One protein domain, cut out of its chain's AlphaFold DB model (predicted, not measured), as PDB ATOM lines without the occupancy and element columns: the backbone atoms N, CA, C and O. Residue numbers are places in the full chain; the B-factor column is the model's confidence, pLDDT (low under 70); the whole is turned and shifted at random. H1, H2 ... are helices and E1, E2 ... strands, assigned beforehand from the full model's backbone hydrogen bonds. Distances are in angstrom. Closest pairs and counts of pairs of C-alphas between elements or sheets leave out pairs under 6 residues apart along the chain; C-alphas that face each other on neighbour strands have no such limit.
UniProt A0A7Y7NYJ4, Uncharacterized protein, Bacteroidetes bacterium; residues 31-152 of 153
ATOM      1  N   ARG A  31     -17.599 -32.160  -3.100       96.56
ATOM      2  CA  ARG A  31     -16.314 -32.857  -3.260       96.56
ATOM      3  C   ARG A  31     -16.475 -34.366  -3.458       96.56
ATOM      4  O   ARG A  31     -15.598 -35.003  -4.038       96.56
ATOM      5  N   LEU A  32     -17.597 -34.962  -3.047       96.38
ATOM      6  CA  LEU A  32     -17.857 -36.384  -3.294       96.38
ATOM      7  C   LEU A  32     -17.994 -36.693  -4.785       96.38
ATOM      8  O   LEU A  32     -17.547 -37.749  -5.228       96.38
ATOM      9  N   TYR A  33     -18.528 -35.758  -5.572       95.19
ATOM     10  CA  TYR A  33     -18.669 -35.909  -7.022       95.19
ATOM     11  C   TYR A  33     -17.333 -35.819  -7.777       95.19
ATOM     12  O   TYR A  33     -17.262 -36.190  -8.943       95.19
ATOM     13  N   GLU A  34     -16.259 -35.356  -7.128       92.38
ATOM     14  CA  GLU A  34     -14.904 -35.396  -7.697       92.38
ATOM     15  C   GLU A  34     -14.242 -36.770  -7.511       92.38
ATOM     16  O   GLU A  34     -13.350 -37.147  -8.271       92.38
ATOM     17  N   CYS A  35     -14.667 -37.521  -6.489       91.06
ATOM     18  CA  CYS A  35     -14.092 -38.815  -6.120       91.06
ATOM     19  C   CYS A  35     -14.900 -39.991  -6.681       91.06
ATOM     20  O   CYS A  35     -14.338 -41.032  -7.034       91.06
ATOM     21  N   PHE A  36     -16.218 -39.825  -6.779       91.50
ATOM     22  CA  PHE A  36     -17.160 -40.872  -7.143       91.50
ATOM     23  C   PHE A  36     -18.024 -40.464  -8.336       91.50
ATOM     24  O   PHE A  36     -18.257 -39.284  -8.581       91.50
ATOM     25  N   GLU A  37     -18.540 -41.453  -9.065       93.31
ATOM     26  CA  GLU A  37     -19.498 -41.197 -10.143       93.31
ATOM     27  C   GLU A  37     -20.778 -40.562  -9.592       93.31
ATOM     28  O   GLU A  37     -21.282 -40.965  -8.539       93.31
ATOM     29  N   ALA A  38     -21.355 -39.611 -10.328       94.69
ATOM     30  CA  ALA A  38     -22.551 -38.899  -9.884       94.69
ATOM     31  C   ALA A  38     -23.733 -39.837  -9.588       94.69
ATOM     32  O   ALA A  38     -24.464 -39.625  -8.622       94.69
ATOM     33  N   SER A  39     -23.889 -40.909 -10.370       95.38
ATOM     34  CA  SER A  39     -24.901 -41.942 -10.125       95.38
ATOM     35  C   SER A  39     -24.710 -42.634  -8.775       95.38
ATOM     36  O   SER A  39     -25.688 -42.852  -8.063       95.38
ATOM     37  N   TYR A  40     -23.464 -42.920  -8.391       94.38
ATOM     38  CA  TYR A  40     -23.140 -43.529  -7.105       94.38
ATOM     39  C   TYR A  40     -23.416 -42.572  -5.945       94.38
ATOM     40  O   TYR A  40     -24.039 -42.968  -4.964       94.38
ATOM     41  N   VAL A  41     -23.025 -41.299  -6.064       95.56
ATOM     42  CA  VAL A  41     -23.301 -40.296  -5.021       95.56
ATOM     43  C   VAL A  41     -24.806 -40.103  -4.821       95.56
ATOM     44  O   VAL A  41     -25.284 -40.137  -3.687       95.56
ATOM     45  N   ASN A  42     -25.569 -40.003  -5.910       94.44
ATOM     46  CA  ASN A  42     -27.026 -39.874  -5.849       94.44
ATOM     47  C   ASN A  42     -27.685 -41.134  -5.262       94.44
ATOM     48  O   ASN A  42     -28.654 -41.045  -4.510       94.44
ATOM     49  N   GLN A  43     -27.149 -42.322  -5.564       94.12
ATOM     50  CA  GLN A  43     -27.609 -43.564  -4.949       94.12
ATOM     51  C   GLN A  43     -27.308 -43.589  -3.444       94.12
ATOM     52  O   GLN A  43     -28.175 -43.997  -2.669       94.12
ATOM     53  N   MET A  44     -26.119 -43.151  -3.010       93.38
ATOM     54  CA  MET A  44     -25.766 -43.067  -1.587       93.38
ATOM     55  C   MET A  44     -26.720 -42.143  -0.826       93.38
ATOM     56  O   MET A  44     -27.188 -42.521   0.242       93.38
ATOM     57  N   GLU A  45     -27.065 -40.983  -1.389       93.75
ATOM     58  CA  GLU A  45     -28.033 -40.052  -0.790       93.75
ATOM     59  C   GLU A  45     -29.392 -40.714  -0.515       93.75
ATOM     60  O   GLU A  45     -29.979 -40.519   0.548       93.75
ATOM     61  N   GLN A  46     -29.880 -41.533  -1.450       91.31
ATOM     62  CA  GLN A  46     -31.201 -42.160  -1.351       91.31
ATOM     63  C   GLN A  46     -31.211 -43.422  -0.482       91.31
ATOM     64  O   GLN A  46     -32.163 -43.660   0.258       91.31
ATOM     65  N   SER A  47     -30.173 -44.252  -0.598       92.31
ATOM     66  CA  SER A  47     -30.132 -45.601  -0.015       92.31
ATOM     67  C   SER A  47     -29.351 -45.691   1.294       92.31
ATOM     68  O   SER A  47     -29.606 -46.587   2.097       92.31
ATOM     69  N   ASN A  48     -28.397 -44.786   1.521       92.62
ATOM     70  CA  ASN A  48     -27.545 -44.792   2.704       92.62
ATOM     71  C   ASN A  48     -27.120 -43.365   3.110       92.62
ATOM     72  O   ASN A  48     -25.935 -43.019   3.047       92.62
ATOM     73  N   PRO A  49     -28.064 -42.529   3.580       91.38
ATOM     74  CA  PRO A  49     -27.765 -41.158   3.997       91.38
ATOM     75  C   PRO A  49     -26.742 -41.089   5.143       91.38
ATOM     76  O   PRO A  49     -26.021 -40.101   5.265       91.38
ATOM     77  N   LYS A  50     -26.603 -42.155   5.949       92.62
ATOM     78  CA  LYS A  50     -25.563 -42.249   6.987       92.62
ATOM     79  C   LYS A  50     -24.158 -42.320   6.395       92.62
ATOM     80  O   LYS A  50     -23.237 -41.735   6.951       92.62
ATOM     81  N   LEU A  51     -23.970 -42.996   5.264       94.75
ATOM     82  CA  LEU A  51     -22.672 -43.010   4.588       94.75
ATOM     83  C   LEU A  51     -22.323 -41.628   4.021       94.75
ATOM     84  O   LEU A  51     -21.179 -41.193   4.131       94.75
ATOM     85  N   VAL A  52     -23.315 -40.906   3.490       96.56
ATOM     86  CA  VAL A  52     -23.136 -39.505   3.073       96.56
ATOM     87  C   VAL A  52     -22.736 -38.634   4.265       96.56
ATOM     88  O   VAL A  52     -21.780 -37.869   4.172       96.56
ATOM     89  N   ALA A  53     -23.404 -38.802   5.409       96.38
ATOM     90  CA  ALA A  53     -23.072 -38.087   6.639       96.38
ATOM     91  C   ALA A  53     -21.626 -38.336   7.081       96.38
ATOM     92  O   ALA A  53     -20.919 -37.390   7.423       96.38
ATOM     93  N   TYR A  54     -21.179 -39.594   7.033       97.56
ATOM     94  CA  TYR A  54     -19.805 -39.964   7.356       97.56
ATOM     95  C   TYR A  54     -18.800 -39.283   6.434       97.56
ATOM     96  O   TYR A  54     -17.845 -38.684   6.918       97.56
ATOM     97  N   TYR A  55     -19.013 -39.330   5.118       97.81
ATOM     98  CA  TYR A  55     -18.079 -38.706   4.187       97.81
ATOM     99  C   TYR A  55     -18.041 -37.185   4.322       97.81
ATOM    100  O   TYR A  55     -16.954 -36.612   4.337       97.81
ATOM    101  N   ASN A  56     -19.197 -36.538   4.486       97.44
ATOM    102  CA  ASN A  56     -19.265 -35.102   4.751       97.44
ATOM    103  C   ASN A  56     -18.510 -34.746   6.039       97.44
ATOM    104  O   ASN A  56     -17.720 -33.806   6.056       97.44
ATOM    105  N   TYR A  57     -18.715 -35.520   7.109       98.06
ATOM    106  CA  TYR A  57     -17.994 -35.335   8.365       98.06
ATOM    107  C   TYR A  57     -16.486 -35.510   8.168       98.06
ATOM    108  O   TYR A  57     -15.706 -34.666   8.604       98.06
ATOM    109  N   TYR A  58     -16.069 -36.576   7.483       98.06
ATOM    110  CA  TYR A  58     -14.665 -36.898   7.251       98.06
ATOM    111  C   TYR A  58     -13.947 -35.802   6.459       98.06
ATOM    112  O   TYR A  58     -12.833 -35.423   6.818       98.06
ATOM    113  N   LEU A  59     -14.580 -35.260   5.417       97.69
ATOM    114  CA  LEU A  59     -14.013 -34.191   4.590       97.69
ATOM    115  C   LEU A  59     -13.664 -32.927   5.391       97.69
ATOM    116  O   LEU A  59     -12.715 -32.237   5.031       97.69
ATOM    117  N   GLU A  60     -14.395 -32.649   6.471       96.81
ATOM    118  CA  GLU A  60     -14.221 -31.443   7.292       96.81
ATOM    119  C   GLU A  60     -13.459 -31.686   8.602       96.81
ATOM    120  O   GLU A  60     -12.835 -30.770   9.127       96.81
ATOM    121  N   ASN A  61     -13.519 -32.901   9.156       97.88
ATOM    122  CA  ASN A  61     -13.090 -33.167  10.535       97.88
ATOM    123  C   ASN A  61     -11.975 -34.215  10.647       97.88
ATOM    124  O   ASN A  61     -11.547 -34.522  11.755       97.88
ATOM    125  N   SER A  62     -11.502 -34.802   9.542       98.00
ATOM    126  CA  SER A  62     -10.437 -35.821   9.597       98.00
ATOM    127  C   SER A  62      -9.027 -35.248   9.737       98.00
ATOM    128  O   SER A  62      -8.092 -35.991  10.042       98.00
ATOM    129  N   PHE A  63      -8.856 -33.945   9.534       98.44
ATOM    130  CA  PHE A  63      -7.568 -33.274   9.612       98.44
ATOM    131  C   PHE A  63      -7.727 -31.833  10.094       98.44
ATOM    132  O   PHE A  63      -8.809 -31.254  10.067       98.44
ATOM    133  N   TYR A  64      -6.612 -31.238  10.490       97.56
ATOM    134  CA  TYR A  64      -6.474 -29.799  10.660       97.56
ATOM    135  C   TYR A  64      -5.181 -29.331   9.998       97.56
ATOM    136  O   TYR A  64      -4.337 -30.136   9.595       97.56
ATOM    137  N   VAL A  65      -5.039 -28.017   9.846       97.12
ATOM    138  CA  VAL A  65      -3.903 -27.415   9.149       97.12
ATOM    139  C   VAL A  65      -3.162 -26.461  10.064       97.12
ATOM    140  O   VAL A  65      -3.767 -25.735  10.848       97.12
ATOM    141  N   VAL A  66      -1.840 -26.475   9.947       96.62
ATOM    142  CA  VAL A  66      -0.930 -25.625  10.708       96.62
ATOM    143  C   VAL A  66      -0.083 -24.801   9.742       96.62
ATOM    144  O   VAL A  66       0.483 -25.346   8.794       96.62
ATOM    145  N   ASP A  67       0.014 -23.492   9.988       96.19
ATOM    146  CA  ASP A  67       0.905 -22.588   9.249       96.19
ATOM    147  C   ASP A  67       2.358 -22.837   9.673       96.19
ATOM    148  O   ASP A  67       2.714 -22.688  10.847       96.19
ATOM    149  N   LEU A  68       3.213 -23.202   8.716       94.81
ATOM    150  CA  LEU A  68       4.627 -23.482   8.964       94.81
ATOM    151  C   LEU A  68       5.434 -22.227   9.320       94.81
ATOM    152  O   LEU A  68       6.520 -22.356   9.879       94.81
ATOM    153  N   LYS A  69       4.939 -21.022   9.014       90.25
ATOM    154  CA  LYS A  69       5.622 -19.758   9.334       90.25
ATOM    155  C   LYS A  69       5.450 -19.343  10.791       90.25
ATOM    156  O   LYS A  69       6.305 -18.647  11.325       90.25
ATOM    157  N   GLN A  70       4.339 -19.731  11.413       83.50
ATOM    158  CA  GLN A  70       3.940 -19.255  12.745       83.50
ATOM    159  C   GLN A  70       4.096 -20.318  13.835       83.50
ATOM    160  O   GLN A  70       3.844 -20.055  15.010       83.50
ATOM    161  N   SER A  71       4.503 -21.524  13.453       77.81
ATOM    162  CA  SER A  71       4.481 -22.685  14.333       77.81
ATOM    163  C   SER A  71       5.879 -23.128  14.727       77.81
ATOM    164  O   SER A  71       6.866 -22.875  14.035       77.81
ATOM    165  N   LYS A  72       5.956 -23.850  15.850       85.62
ATOM    166  CA  LYS A  72       7.146 -24.636  16.192       85.62
ATOM    167  C   LYS A  72       7.493 -25.573  15.025       85.62
ATOM    168  O   LYS A  72       6.588 -25.939  14.275       85.62
ATOM    169  N   PRO A  73       8.762 -26.001  14.889       87.25
ATOM    170  CA  PRO A  73       9.149 -26.951  13.855       87.25
ATOM    171  C   PRO A  73       8.210 -28.164  13.832       87.25
ATOM    172  O   PRO A  73       8.080 -28.871  14.832       87.25
ATOM    173  N   VAL A  74       7.541 -28.374  12.697       92.12
ATOM    174  CA  VAL A  74       6.647 -29.512  12.459       92.12
ATOM    175  C   VAL A  74       7.382 -30.528  11.590       92.12
ATOM    176  O   VAL A  74       7.966 -30.172  10.566       92.12
ATOM    177  N   THR A  75       7.342 -31.799  11.983       94.56
ATOM    178  CA  THR A  75       7.912 -32.916  11.220       94.56
ATOM    179  C   THR A  75       6.805 -33.758  10.601       94.56
ATOM    180  O   THR A  75       5.787 -34.000  11.242       94.56
ATOM    181  N   GLY A  76       7.017 -34.251   9.384       96.31
ATOM    182  CA  GLY A  76       6.056 -35.109   8.698       96.31
ATOM    183  C   GLY A  76       6.553 -35.572   7.335       96.31
ATOM    184  O   GLY A  76       7.636 -35.186   6.888       96.31
ATOM    185  N   GLU A  77       5.748 -36.394   6.673       97.75
ATOM    186  CA  GLU A  77       5.998 -36.857   5.310       97.75
ATOM    187  C   GLU A  77       5.860 -35.703   4.309       97.75
ATOM    188  O   GLU A  77       5.086 -34.772   4.510       97.75
ATOM    189  N   ASN A  78       6.594 -35.746   3.199       97.50
ATOM    190  CA  ASN A  78       6.386 -34.789   2.113       97.50
ATOM    191  C   ASN A  78       5.046 -35.081   1.422       97.50
ATOM    192  O   ASN A  78       4.870 -36.183   0.914       97.50
ATOM    193  N   ILE A  79       4.138 -34.105   1.332       97.88
ATOM    194  CA  ILE A  79       2.825 -34.300   0.690       97.88
ATOM    195  C   ILE A  79       2.927 -34.787  -0.766       97.88
ATOM    196  O   ILE A  79       2.069 -35.533  -1.230       97.88
ATOM    197  N   ASN A  80       4.008 -34.441  -1.472       96.62
ATOM    198  CA  ASN A  80       4.231 -34.841  -2.863       96.62
ATOM    199  C   ASN A  80       4.518 -36.349  -3.029       96.62
ATOM    200  O   ASN A  80       4.576 -36.828  -4.158       96.62
ATOM    201  N   SER A  81       4.693 -37.109  -1.937       95.94
ATOM    202  CA  SER A  81       4.773 -38.579  -1.983       95.94
ATOM    203  C   SER A  81       3.398 -39.253  -2.058       95.94
ATOM    204  O   SER A  81       3.309 -40.438  -2.390       95.94
ATOM    205  N   VAL A  82       2.326 -38.522  -1.745       96.25
ATOM    206  CA  VAL A  82       0.965 -39.054  -1.705       96.25
ATOM    207  C   VAL A  82       0.450 -39.252  -3.130       96.25
ATOM    208  O   VAL A  82       0.747 -38.465  -4.025       96.25
ATOM    209  N   THR A  83      -0.325 -40.310  -3.360       94.50
ATOM    210  CA  THR A  83      -0.861 -40.677  -4.683       94.50
ATOM    211  C   THR A  83      -2.380 -40.552  -4.726       94.50
ATOM    212  O   THR A  83      -3.026 -40.532  -3.682       94.50
ATOM    213  N   LEU A  84      -2.983 -40.444  -5.912       92.12
ATOM    214  CA  LEU A  84      -4.444 -40.435  -6.052       92.12
ATOM    215  C   LEU A  84      -5.070 -41.801  -5.718       92.12
ATOM    216  O   LEU A  84      -4.479 -42.851  -5.976       92.12
ATOM    217  N   ILE A  85      -6.291 -41.793  -5.161       86.12
ATOM    218  CA  ILE A  85      -7.079 -43.014  -4.905       86.12
ATOM    219  C   ILE A  85      -7.493 -43.665  -6.225       86.12
ATOM    220  O   ILE A  85      -7.247 -44.856  -6.430       86.12
ATOM    221  N   LYS A  86      -8.113 -42.876  -7.112       72.88
ATOM    222  CA  LYS A  86      -8.647 -43.335  -8.395       72.88
ATOM    223  C   LYS A  86      -7.529 -43.325  -9.436       72.88
ATOM    224  O   LYS A  86      -7.331 -42.346 -10.149       72.88
ATOM    225  N   ASP A  87      -6.786 -44.423  -9.495       61.47
ATOM    226  CA  ASP A  87      -5.878 -44.670 -10.608       61.47
ATOM    227  C   ASP A  87      -6.695 -45.208 -11.790       61.47
ATOM    228  O   ASP A  87      -6.977 -46.402 -11.895       61.47
ATOM    229  N   LEU A  88      -7.190 -44.297 -12.633       54.31
ATOM    230  CA  LEU A  88      -7.922 -44.656 -13.853       54.31
ATOM    231  C   LEU A  88      -6.993 -45.240 -14.932       54.31
ATOM    232  O   LEU A  88      -7.473 -45.814 -15.908       54.31
ATOM    233  N   SER A  89      -5.676 -45.123 -14.760       52.59
ATOM    234  CA  SER A  89      -4.669 -45.678 -15.657       52.59
ATOM    235  C   SER A  89      -3.988 -46.864 -14.989       52.59
ATOM    236  O   SER A  89      -3.154 -46.682 -14.118       52.59
ATOM    237  N   LYS A  90      -4.267 -48.092 -15.438       59.66
ATOM    238  CA  LYS A  90      -3.607 -49.308 -14.913       59.66
ATOM    239  C   LYS A  90      -2.065 -49.253 -14.932       59.66
ATOM    240  O   LYS A  90      -1.437 -50.042 -14.235       59.66
ATOM    241  N   ASP A  91      -1.484 -48.298 -15.662       69.06
ATOM    242  CA  ASP A  91      -0.053 -48.208 -15.942       69.06
ATOM    243  C   ASP A  91       0.640 -46.952 -15.379       69.06
ATOM    244  O   ASP A  91       1.834 -46.766 -15.626       69.06
ATOM    245  N   LYS A  92      -0.049 -46.055 -14.649       77.94
ATOM    246  CA  LYS A  92       0.593 -44.813 -14.176       77.94
ATOM    247  C   LYS A  92       0.122 -44.334 -12.807       77.94
ATOM    248  O   LYS A  92      -0.924 -43.720 -12.669       77.94
ATOM    249  N   THR A  93       1.020 -44.425 -11.828       86.12
ATOM    250  CA  THR A  93       0.852 -43.760 -10.534       86.12
ATOM    251  C   THR A  93       0.845 -42.239 -10.693       86.12
ATOM    252  O   THR A  93       1.826 -41.640 -11.140       86.12
ATOM    253  N   ILE A  94      -0.257 -41.606 -10.287       90.38
ATOM    254  CA  ILE A  94      -0.390 -40.148 -10.250       90.38
ATOM    255  C   ILE A  94      -0.193 -39.663  -8.812       90.38
ATOM    256  O   ILE A  94      -0.881 -40.112  -7.892       90.38
ATOM    257  N   TYR A  95       0.747 -38.738  -8.632       93.88
ATOM    258  CA  TYR A  95       1.079 -38.126  -7.346       93.88
ATOM    259  C   TYR A  95       0.252 -36.866  -7.076       93.88
ATOM    260  O   TYR A  95      -0.358 -36.287  -7.979       93.88
ATOM    261  N   PHE A  96       0.259 -36.441  -5.816       95.44
ATOM    262  CA  PHE A  96      -0.277 -35.173  -5.358       95.44
ATOM    263  C   PHE A  96       0.274 -34.014  -6.197       95.44
ATOM    264  O   PHE A  96       1.475 -33.924  -6.449       95.44
ATOM    265  N   SER A  97      -0.621 -33.147  -6.670       93.06
ATOM    266  CA  SER A  97      -0.293 -32.141  -7.686       93.06
ATOM    267  C   SER A  97      -1.009 -30.801  -7.503       93.06
ATOM    268  O   SER A  97      -0.844 -29.912  -8.345       93.06
ATOM    269  N   GLU A  98      -1.761 -30.634  -6.409       94.38
ATOM    270  CA  GLU A  98      -2.407 -29.363  -6.078       94.38
ATOM    271  C   GLU A  98      -1.347 -28.256  -5.948       94.38
ATOM    272  O   GLU A  98      -0.219 -28.491  -5.506       94.38
ATOM    273  N   LYS A  99      -1.690 -27.034  -6.368       92.81
ATOM    274  CA  LYS A  99      -0.752 -25.890  -6.402       92.81
ATOM    275  C   LYS A  99      -0.949 -24.892  -5.272       92.81
ATOM    276  O   LYS A  99      -0.044 -24.123  -4.970       92.81
ATOM    277  N   SER A 100      -2.119 -24.908  -4.653       94.50
ATOM    278  CA  SER A 100      -2.494 -24.000  -3.577       94.50
ATOM    279  C   SER A 100      -3.441 -24.700  -2.622       94.50
ATOM    280  O   SER A 100      -4.248 -25.522  -3.055       94.50
ATOM    281  N   PHE A 101      -3.397 -24.321  -1.351       95.81
ATOM    282  CA  PHE A 101      -4.331 -24.825  -0.358       95.81
ATOM    283  C   PHE A 101      -5.503 -23.859  -0.160       95.81
ATOM    284  O   PHE A 101      -5.308 -22.682   0.136       95.81
ATOM    285  N   ASP A 102      -6.720 -24.379  -0.286       95.75
ATOM    286  CA  ASP A 102      -7.963 -23.727   0.120       95.75
ATOM    287  C   ASP A 102      -8.745 -24.751   0.941       95.75
ATOM    288  O   ASP A 102      -9.159 -25.779   0.407       95.75
ATOM    289  N   LEU A 103      -8.934 -24.481   2.235       93.75
ATOM    290  CA  LEU A 103      -9.566 -25.415   3.169       93.75
ATOM    291  C   LEU A 103     -10.945 -25.884   2.683       93.75
ATOM    292  O   LEU A 103     -11.268 -27.058   2.822       93.75
ATOM    293  N   LYS A 104     -11.732 -24.994   2.067       93.69
ATOM    294  CA  LYS A 104     -13.102 -25.306   1.628       93.69
ATOM    295  C   LYS A 104     -13.144 -26.130   0.344       93.69
ATOM    296  O   LYS A 104     -14.169 -26.729   0.036       93.69
ATOM    297  N   LYS A 105     -12.058 -26.122  -0.430       95.38
ATOM    298  CA  LYS A 105     -11.946 -26.855  -1.700       95.38
ATOM    299  C   LYS A 105     -11.074 -28.093  -1.585       95.38
ATOM    300  O   LYS A 105     -11.144 -28.967  -2.441       95.38
ATOM    301  N   PHE A 106     -10.240 -28.171  -0.553       96.56
ATOM    302  CA  PHE A 106      -9.368 -29.307  -0.349       96.56
ATOM    303  C   PHE A 106     -10.203 -30.572  -0.148       96.56
ATOM    304  O   PHE A 106     -11.084 -30.644   0.712       96.56
ATOM    305  N   ASN A 107      -9.929 -31.567  -0.985       96.69
ATOM    306  CA  ASN A 107     -10.663 -32.816  -1.021       96.69
ATOM    307  C   ASN A 107      -9.729 -33.963  -0.655       96.69
ATOM    308  O   ASN A 107      -9.010 -34.528  -1.482       96.69
ATOM    309  N   VAL A 108      -9.748 -34.292   0.631       96.00
ATOM    310  CA  VAL A 108      -8.856 -35.285   1.219       96.00
ATOM    311  C   VAL A 108      -9.113 -36.706   0.704       96.00
ATOM    312  O   VAL A 108      -8.198 -37.524   0.658       96.00
ATOM    313  N   LEU A 109     -10.331 -36.980   0.224       95.81
ATOM    314  CA  LEU A 109     -10.733 -38.274  -0.328       95.81
ATOM    315  C   LEU A 109     -10.153 -38.544  -1.727       95.81
ATOM    316  O   LEU A 109     -10.246 -39.666  -2.212       95.81
ATOM    317  N   LYS A 110      -9.536 -37.556  -2.391       94.56
ATOM    318  CA  LYS A 110      -8.873 -37.771  -3.692       94.56
ATOM    319  C   LYS A 110      -7.572 -38.559  -3.569       94.56
ATOM    320  O   LYS A 110      -7.124 -39.141  -4.559       94.56
ATOM    321  N   TYR A 111      -6.954 -38.573  -2.390       95.56
ATOM    322  CA  TYR A 111      -5.568 -38.989  -2.196       95.56
ATOM    323  C   TYR A 111      -5.425 -40.114  -1.161       95.56
ATOM    324  O   TYR A 111      -6.168 -40.199  -0.188       95.56
ATOM    325  N   LYS A 112      -4.434 -40.985  -1.363       95.31
ATOM    326  CA  LYS A 112      -4.097 -42.130  -0.505       95.31
ATOM    327  C   LYS A 112      -3.218 -41.696   0.672       95.31
ATOM    328  O   LYS A 112      -2.064 -42.113   0.777       95.31
ATOM    329  N   PHE A 113      -3.741 -40.836   1.541       96.81
ATOM    330  CA  PHE A 113      -3.061 -40.485   2.789       96.81
ATOM    331  C   PHE A 113      -2.975 -41.704   3.716       96.81
ATOM    332  O   PHE A 113      -3.961 -42.418   3.914       96.81
ATOM    333  N   LYS A 114      -1.801 -41.940   4.308       96.38
ATOM    334  CA  LYS A 114      -1.639 -42.935   5.368       96.38
ATOM    335  C   LYS A 114      -2.076 -42.299   6.677       96.38
ATOM    336  O   LYS A 114      -1.487 -41.326   7.139       96.38
ATOM    337  N   THR A 115      -3.133 -42.850   7.250       95.38
ATOM    338  CA  THR A 115      -3.620 -42.486   8.581       95.38
ATOM    339  C   THR A 115      -3.295 -43.614   9.545       95.38
ATOM    340  O   THR A 115      -3.212 -44.772   9.132       95.38
ATOM    341  N   GLU A 116      -3.131 -43.292  10.821       97.19
ATOM    342  CA  GLU A 116      -2.881 -44.274  11.874       97.19
ATOM    343  C   GLU A 116      -4.098 -44.401  12.795       97.19
ATOM    344  O   GLU A 116      -4.918 -43.484  12.900       97.19
ATOM    345  N   ASP A 117      -4.240 -45.540  13.475       96.94
ATOM    346  CA  ASP A 117      -5.384 -45.755  14.373       96.94
ATOM    347  C   ASP A 117      -5.315 -44.888  15.626       96.94
ATOM    348  O   ASP A 117      -6.346 -44.389  16.066       96.94
ATOM    349  N   ASN A 118      -4.108 -44.695  16.170       97.69
ATOM    350  CA  ASN A 118      -3.890 -44.115  17.499       97.69
ATOM    351  C   ASN A 118      -2.901 -42.934  17.514       97.69
ATOM    352  O   ASN A 118      -2.580 -42.422  18.585       97.69
ATOM    353  N   SER A 119      -2.396 -42.498  16.359       97.50
ATOM    354  CA  SER A 119      -1.442 -41.388  16.256       97.50
ATOM    355  C   SER A 119      -1.782 -40.452  15.105       97.50
ATOM    356  O   SER A 119      -2.465 -40.828  14.156       97.50
ATOM    357  N   PHE A 120      -1.319 -39.208  15.207       98.06
ATOM    358  CA  PHE A 120      -1.489 -38.226  14.145       98.06
ATOM    359  C   PHE A 120      -0.549 -38.540  12.980       98.06
ATOM    360  O   PHE A 120       0.626 -38.841  13.198       98.06
ATOM    361  N   SER A 121      -1.040 -38.388  11.753       98.25
ATOM    362  CA  SER A 121      -0.214 -38.460  10.543       98.25
ATOM    363  C   SER A 121      -0.022 -37.058   9.988       98.25
ATOM    364  O   SER A 121      -0.993 -36.329   9.794       98.25
ATOM    365  N   THR A 122       1.225 -36.660   9.743       98.44
ATOM    366  CA  THR A 122       1.547 -35.291   9.319       98.44
ATOM    367  C   THR A 122       2.127 -35.281   7.916       98.44
ATOM    368  O   THR A 122       3.103 -35.979   7.646       98.44
ATOM    369  N   TYR A 123       1.562 -34.436   7.057       98.44
ATOM    370  CA  TYR A 123       2.012 -34.203   5.690       98.44
ATOM    371  C   TYR A 123       2.407 -32.741   5.507       98.44
ATOM    372  O   TYR A 123       1.602 -31.831   5.688       98.44
ATOM    373  N   ILE A 124       3.661 -32.508   5.137       98.06
ATOM    374  CA  ILE A 124       4.240 -31.185   4.941       98.06
ATOM    375  C   ILE A 124       4.064 -30.769   3.484       98.06
ATOM    376  O   ILE A 124       4.601 -31.410   2.576       98.06
ATOM    377  N   TRP A 125       3.379 -29.648   3.270       97.44
ATOM    378  CA  TRP A 125       3.235 -28.998   1.974       97.44
ATOM    379  C   TRP A 125       4.004 -27.677   1.969       97.44
ATOM    380  O   TRP A 125       3.455 -26.600   2.208       97.44
ATOM    381  N   LYS A 126       5.311 -27.767   1.693       94.94
ATOM    382  CA  LYS A 126       6.231 -26.617   1.746       94.94
ATOM    383  C   LYS A 126       5.808 -25.479   0.816       94.94
ATOM    384  O   LYS A 126       5.814 -24.333   1.251       94.94
ATOM    385  N   ASP A 127       5.391 -25.801  -0.407       94.44
ATOM    386  CA  ASP A 127       4.996 -24.803  -1.411       94.44
ATOM    387  C   ASP A 127       3.769 -23.985  -0.975       94.44
ATOM    388  O   ASP A 127       3.696 -22.790  -1.248       94.44
ATOM    389  N   ALA A 128       2.832 -24.602  -0.245       95.88
ATOM    390  CA  ALA A 128       1.681 -23.915   0.340       95.88
ATOM    391  C   ALA A 128       1.969 -23.313   1.730       95.88
ATOM    392  O   ALA A 128       1.122 -22.610   2.276       95.88
ATOM    393  N   GLY A 129       3.144 -23.571   2.311       95.75
ATOM    394  CA  GLY A 129       3.525 -23.076   3.634       95.75
ATOM    395  C   GLY A 129       2.749 -23.709   4.792       95.75
ATOM    396  O   GLY A 129       2.633 -23.083   5.842       95.75
ATOM    397  N   ILE A 130       2.224 -24.925   4.625       97.38
ATOM    398  CA  ILE A 130       1.373 -25.578   5.630       97.38
ATOM    399  C   ILE A 130       1.789 -27.020   5.936       97.38
ATOM    400  O   ILE A 130       2.429 -27.697   5.129       97.38
ATOM    401  N   ALA A 131       1.361 -27.510   7.097       98.00
ATOM    402  CA  ALA A 131       1.274 -28.932   7.409       98.00
ATOM    403  C   ALA A 131      -0.195 -29.350   7.530       98.00
ATOM    404  O   ALA A 131      -0.971 -28.677   8.206       98.00
ATOM    405  N   ILE A 132      -0.558 -30.468   6.905       98.19
ATOM    406  CA  ILE A 132      -1.855 -31.131   7.069       98.19
ATOM    407  C   ILE A 132      -1.666 -32.249   8.088       98.19
ATOM    408  O   ILE A 132      -0.836 -33.137   7.888       98.19
ATOM    409  N   ILE A 133      -2.417 -32.195   9.183       98.12
ATOM    410  CA  ILE A 133      -2.296 -33.131  10.295       98.12
ATOM    411  C   ILE A 133      -3.606 -33.892  10.427       98.12
ATOM    412  O   ILE A 133      -4.638 -33.325  10.778       98.12
ATOM    413  N   PHE A 134      -3.552 -35.185  10.142       98.62
ATOM    414  CA  PHE A 134      -4.686 -36.087  10.255       98.62
ATOM    415  C   PHE A 134      -4.884 -36.529  11.691       98.62
ATOM    416  O   PHE A 134      -3.924 -36.897  12.372       98.62
ATOM    417  N   LEU A 135      -6.143 -36.531  12.122       98.44
ATOM    418  CA  LEU A 135      -6.532 -37.124  13.389       98.44
ATOM    419  C   LEU A 135      -6.358 -38.655  13.332       98.44
ATOM    420  O   LEU A 135      -6.571 -39.259  12.274       98.44
ATOM    421  N   PRO A 136      -6.032 -39.297  14.466       98.38
ATOM    422  CA  PRO A 136      -6.119 -40.746  14.605       98.38
ATOM    423  C   PRO A 136      -7.501 -41.284  14.198       98.38
ATOM    424  O   PRO A 136      -8.526 -40.661  14.500       98.38
ATOM    425  N   ARG A 137      -7.569 -42.457  13.552       97.56
ATOM    426  CA  ARG A 137      -8.858 -43.021  13.096       97.56
ATOM    427  C   ARG A 137      -9.841 -43.267  14.239       97.56
ATOM    428  O   ARG A 137     -11.041 -43.085  14.034       97.56
ATOM    429  N   ASN A 138      -9.362 -43.629  15.430       97.88
ATOM    430  CA  ASN A 138     -10.228 -43.784  16.600       97.88
ATOM    431  C   ASN A 138     -10.909 -42.458  16.996       97.88
ATOM    432  O   ASN A 138     -12.119 -42.439  17.197       97.88
ATOM    433  N   GLN A 139     -10.184 -41.336  16.983       98.25
ATOM    434  CA  GLN A 139     -10.731 -40.009  17.276       98.25
ATOM    435  C   GLN A 139     -11.726 -39.553  16.207       98.25
ATOM    436  O   GLN A 139     -12.748 -38.951  16.533       98.25
ATOM    437  N   ILE A 140     -11.469 -39.865  14.932       98.00
ATOM    438  CA  ILE A 140     -12.426 -39.592  13.850       98.00
ATOM    439  C   ILE A 140     -13.717 -40.382  14.083       98.00
ATOM    440  O   ILE A 140     -14.805 -39.817  13.969       98.00
ATOM    441  N   ALA A 141     -13.608 -41.667  14.433       97.44
ATOM    442  CA  ALA A 141     -14.760 -42.517  14.704       97.44
ATOM    443  C   ALA A 141     -15.568 -42.012  15.908       97.44
ATOM    444  O   ALA A 141     -16.783 -41.856  15.804       97.44
ATOM    445  N   GLU A 142     -14.907 -41.695  17.024       97.81
ATOM    446  CA  GLU A 142     -15.537 -41.120  18.219       97.81
ATOM    447  C   GLU A 142     -16.218 -39.780  17.918       97.81
ATOM    448  O   GLU A 142     -17.382 -39.568  18.273       97.81
ATOM    449  N   GLY A 143     -15.520 -38.890  17.208       97.88
ATOM    450  CA  GLY A 143     -16.053 -37.599  16.795       97.88
ATOM    451  C   GLY A 143     -17.268 -37.738  15.877       97.88
ATOM    452  O   GLY A 143     -18.256 -37.028  16.056       97.88
ATOM    453  N   TYR A 144     -17.258 -38.717  14.969       97.81
ATOM    454  CA  TYR A 144     -18.408 -39.016  14.123       97.81
ATOM    455  C   TYR A 144     -19.601 -39.551  14.927       97.81
ATOM    456  O   TYR A 144     -20.726 -39.101  14.717       97.81
ATOM    457  N   GLN A 145     -19.387 -40.452  15.893       97.12
ATOM    458  CA  GLN A 145     -20.473 -40.922  16.767       97.12
ATOM    459  C   GLN A 145     -21.117 -39.766  17.539       97.12
ATOM    460  O   GLN A 145     -22.344 -39.685  17.643       97.12
ATOM    461  N   LYS A 146     -20.296 -38.834  18.036       96.81
ATOM    462  CA  LYS A 146     -20.786 -37.612  18.676       96.81
ATOM    463  C   LYS A 146     -21.579 -36.743  17.694       96.81
ATOM    464  O   LYS A 146     -22.696 -36.348  18.011       96.81
ATOM    465  N   PHE A 147     -21.047 -36.508  16.496       94.94
ATOM    466  CA  PHE A 147     -21.720 -35.745  15.442       94.94
ATOM    467  C   PHE A 147     -23.106 -36.314  15.108       94.94
ATOM    468  O   PHE A 147     -24.077 -35.563  15.042       94.94
ATOM    469  N   ILE A 148     -23.226 -37.634  14.957       93.81
ATOM    470  CA  ILE A 148     -24.500 -38.303  14.666       93.81
ATOM    471  C   ILE A 148     -25.503 -38.126  15.808       93.81
ATOM    472  O   ILE A 148     -26.663 -37.789  15.563       93.81
ATOM    473  N   LYS A 149     -25.052 -38.281  17.058       93.06
ATOM    474  CA  LYS A 149     -25.886 -38.073  18.246       93.06
ATOM    475  C   LYS A 149     -26.396 -36.633  18.343       93.06
ATOM    476  O   LYS A 149     -27.588 -36.426  18.570       93.06
ATOM    477  N   ASP A 150     -25.510 -35.658  18.155       91.69
ATOM    478  CA  ASP A 150     -25.822 -34.232  18.302       91.69
ATOM    479  C   ASP A 150     -26.772 -33.741  17.193       91.69
ATOM    480  O   ASP A 150     -27.624 -32.886  17.437       91.69
ATOM    481  N   ASN A 151     -26.684 -34.329  15.995       86.56
ATOM    482  CA  ASN A 151     -27.498 -33.958  14.832       86.56
ATOM    483  C   ASN A 151     -28.717 -34.872  14.594       86.56
ATOM    484  O   ASN A 151     -29.475 -34.625  13.657       86.56
ATOM    485  N   LYS A 152     -28.938 -35.885  15.447       84.44
ATOM    486  CA  LYS A 152     -30.061 -36.844  15.372       84.44
ATOM    487  C   LYS A 152     -30.175 -37.558  14.009       84.44
ATOM    488  O   LYS A 152     -31.267 -37.643  13.450       84.44
TER     489      LYS A 152
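Overview. This is residues 31 to 152 of the 153 residues of an uncharacterized protein of Bacteroidetes bacterium (UniProt A0A7Y7NYJ4). A small sheet of three strands, E1, E3 and E2, forms one end of the domain, and two helices, H3 and H4, run out from it toward the other end and cross at a steep angle; H2 turns a corner at the far end of H3, and short H1 is near H2 and H3. The long unnamed stretch of residues 68 to 120 makes a wide excursion between E1 and E2, its C-alphas lying 3 to 25 A from the mean of all C-alphas; residues 77 to 78 pair in parallel with residues 123 to 124 of E2, while residues 87 to 92 stick out as a free loop. The printed part has 122 residues, with elements in the order H1 H2 H3 E1 E2 E3 H4; the sheet's order is E1 E3 E2, antiparallel throughout. The class is mixed, helices and strands, with under half of the residues in named elements. The whole is compact, with a radius of gyration of the C-alphas of 15.6 A, and spans 44 by 40 by 24 A.

Arrangement. In the sheet, the inner strand E3, residues 130 to 134, is antiparallel to the edge strand E1, residues 63 to 67, at 157 degrees, with N 64 and O 133 2.9 A apart, within hydrogen-bond range. E3 and the other edge strand, E2, residues 121 to 125, form an antiparallel hairpin at 160 degrees, with N 132 and O 123 2.8 A apart, within hydrogen-bond range. H3, residues 49 to 61, and H4, residues 137 to 151, are not on the sheet. They touch, H4 with residues 140 to 144 alone, at a steep tilt of 60 degrees, opposite ways; their closest C-alphas, of Tyr 57 and Tyr 144, are 6.8 A apart. H2, residues 38 to 47, and H3 only just touch, with 3 pairs of C-alphas within 8 A, and only at the corner, H3 with residues 51 to 52 alone; the closest C-alphas, of Glu 45 and Val 52, are 6.3 A apart. H1, residues 32 to 35, is close to H2 but not clearly touching, the closest C-alphas, of Tyr 33 and Val 41, being 6.7 A apart. H2 and H4 have every O i to N i+4 pair within hydrogen-bond range, H3 has 8 of 9, and H1 is too short for such a pair.

Along the chain. E1 begins at C-alpha 63, (-7.568, -33.274, 9.612), and measures 13.6 A; E2 measures 13.2 A and E3 13.0 A. H4 measures 20.8 A and ends at C-alpha 151, (-27.498, -33.958, 14.832). H3 measures 17.9 A, H2 14.1 A and H1 5.3 A, with H1 beginning at C-alpha 32, (-17.857, -36.384, -3.294).

Size, cuts and confidence. The two C-alphas farthest apart, of Ser 47 and Lys 72, are 45.7 A apart. The printed part has no cut. The link from E1 to E2 is long, with 53 residues; the other links are tight. The mean pLDDT of the printed part is 93.2, and residues 87 to 91 are under 70.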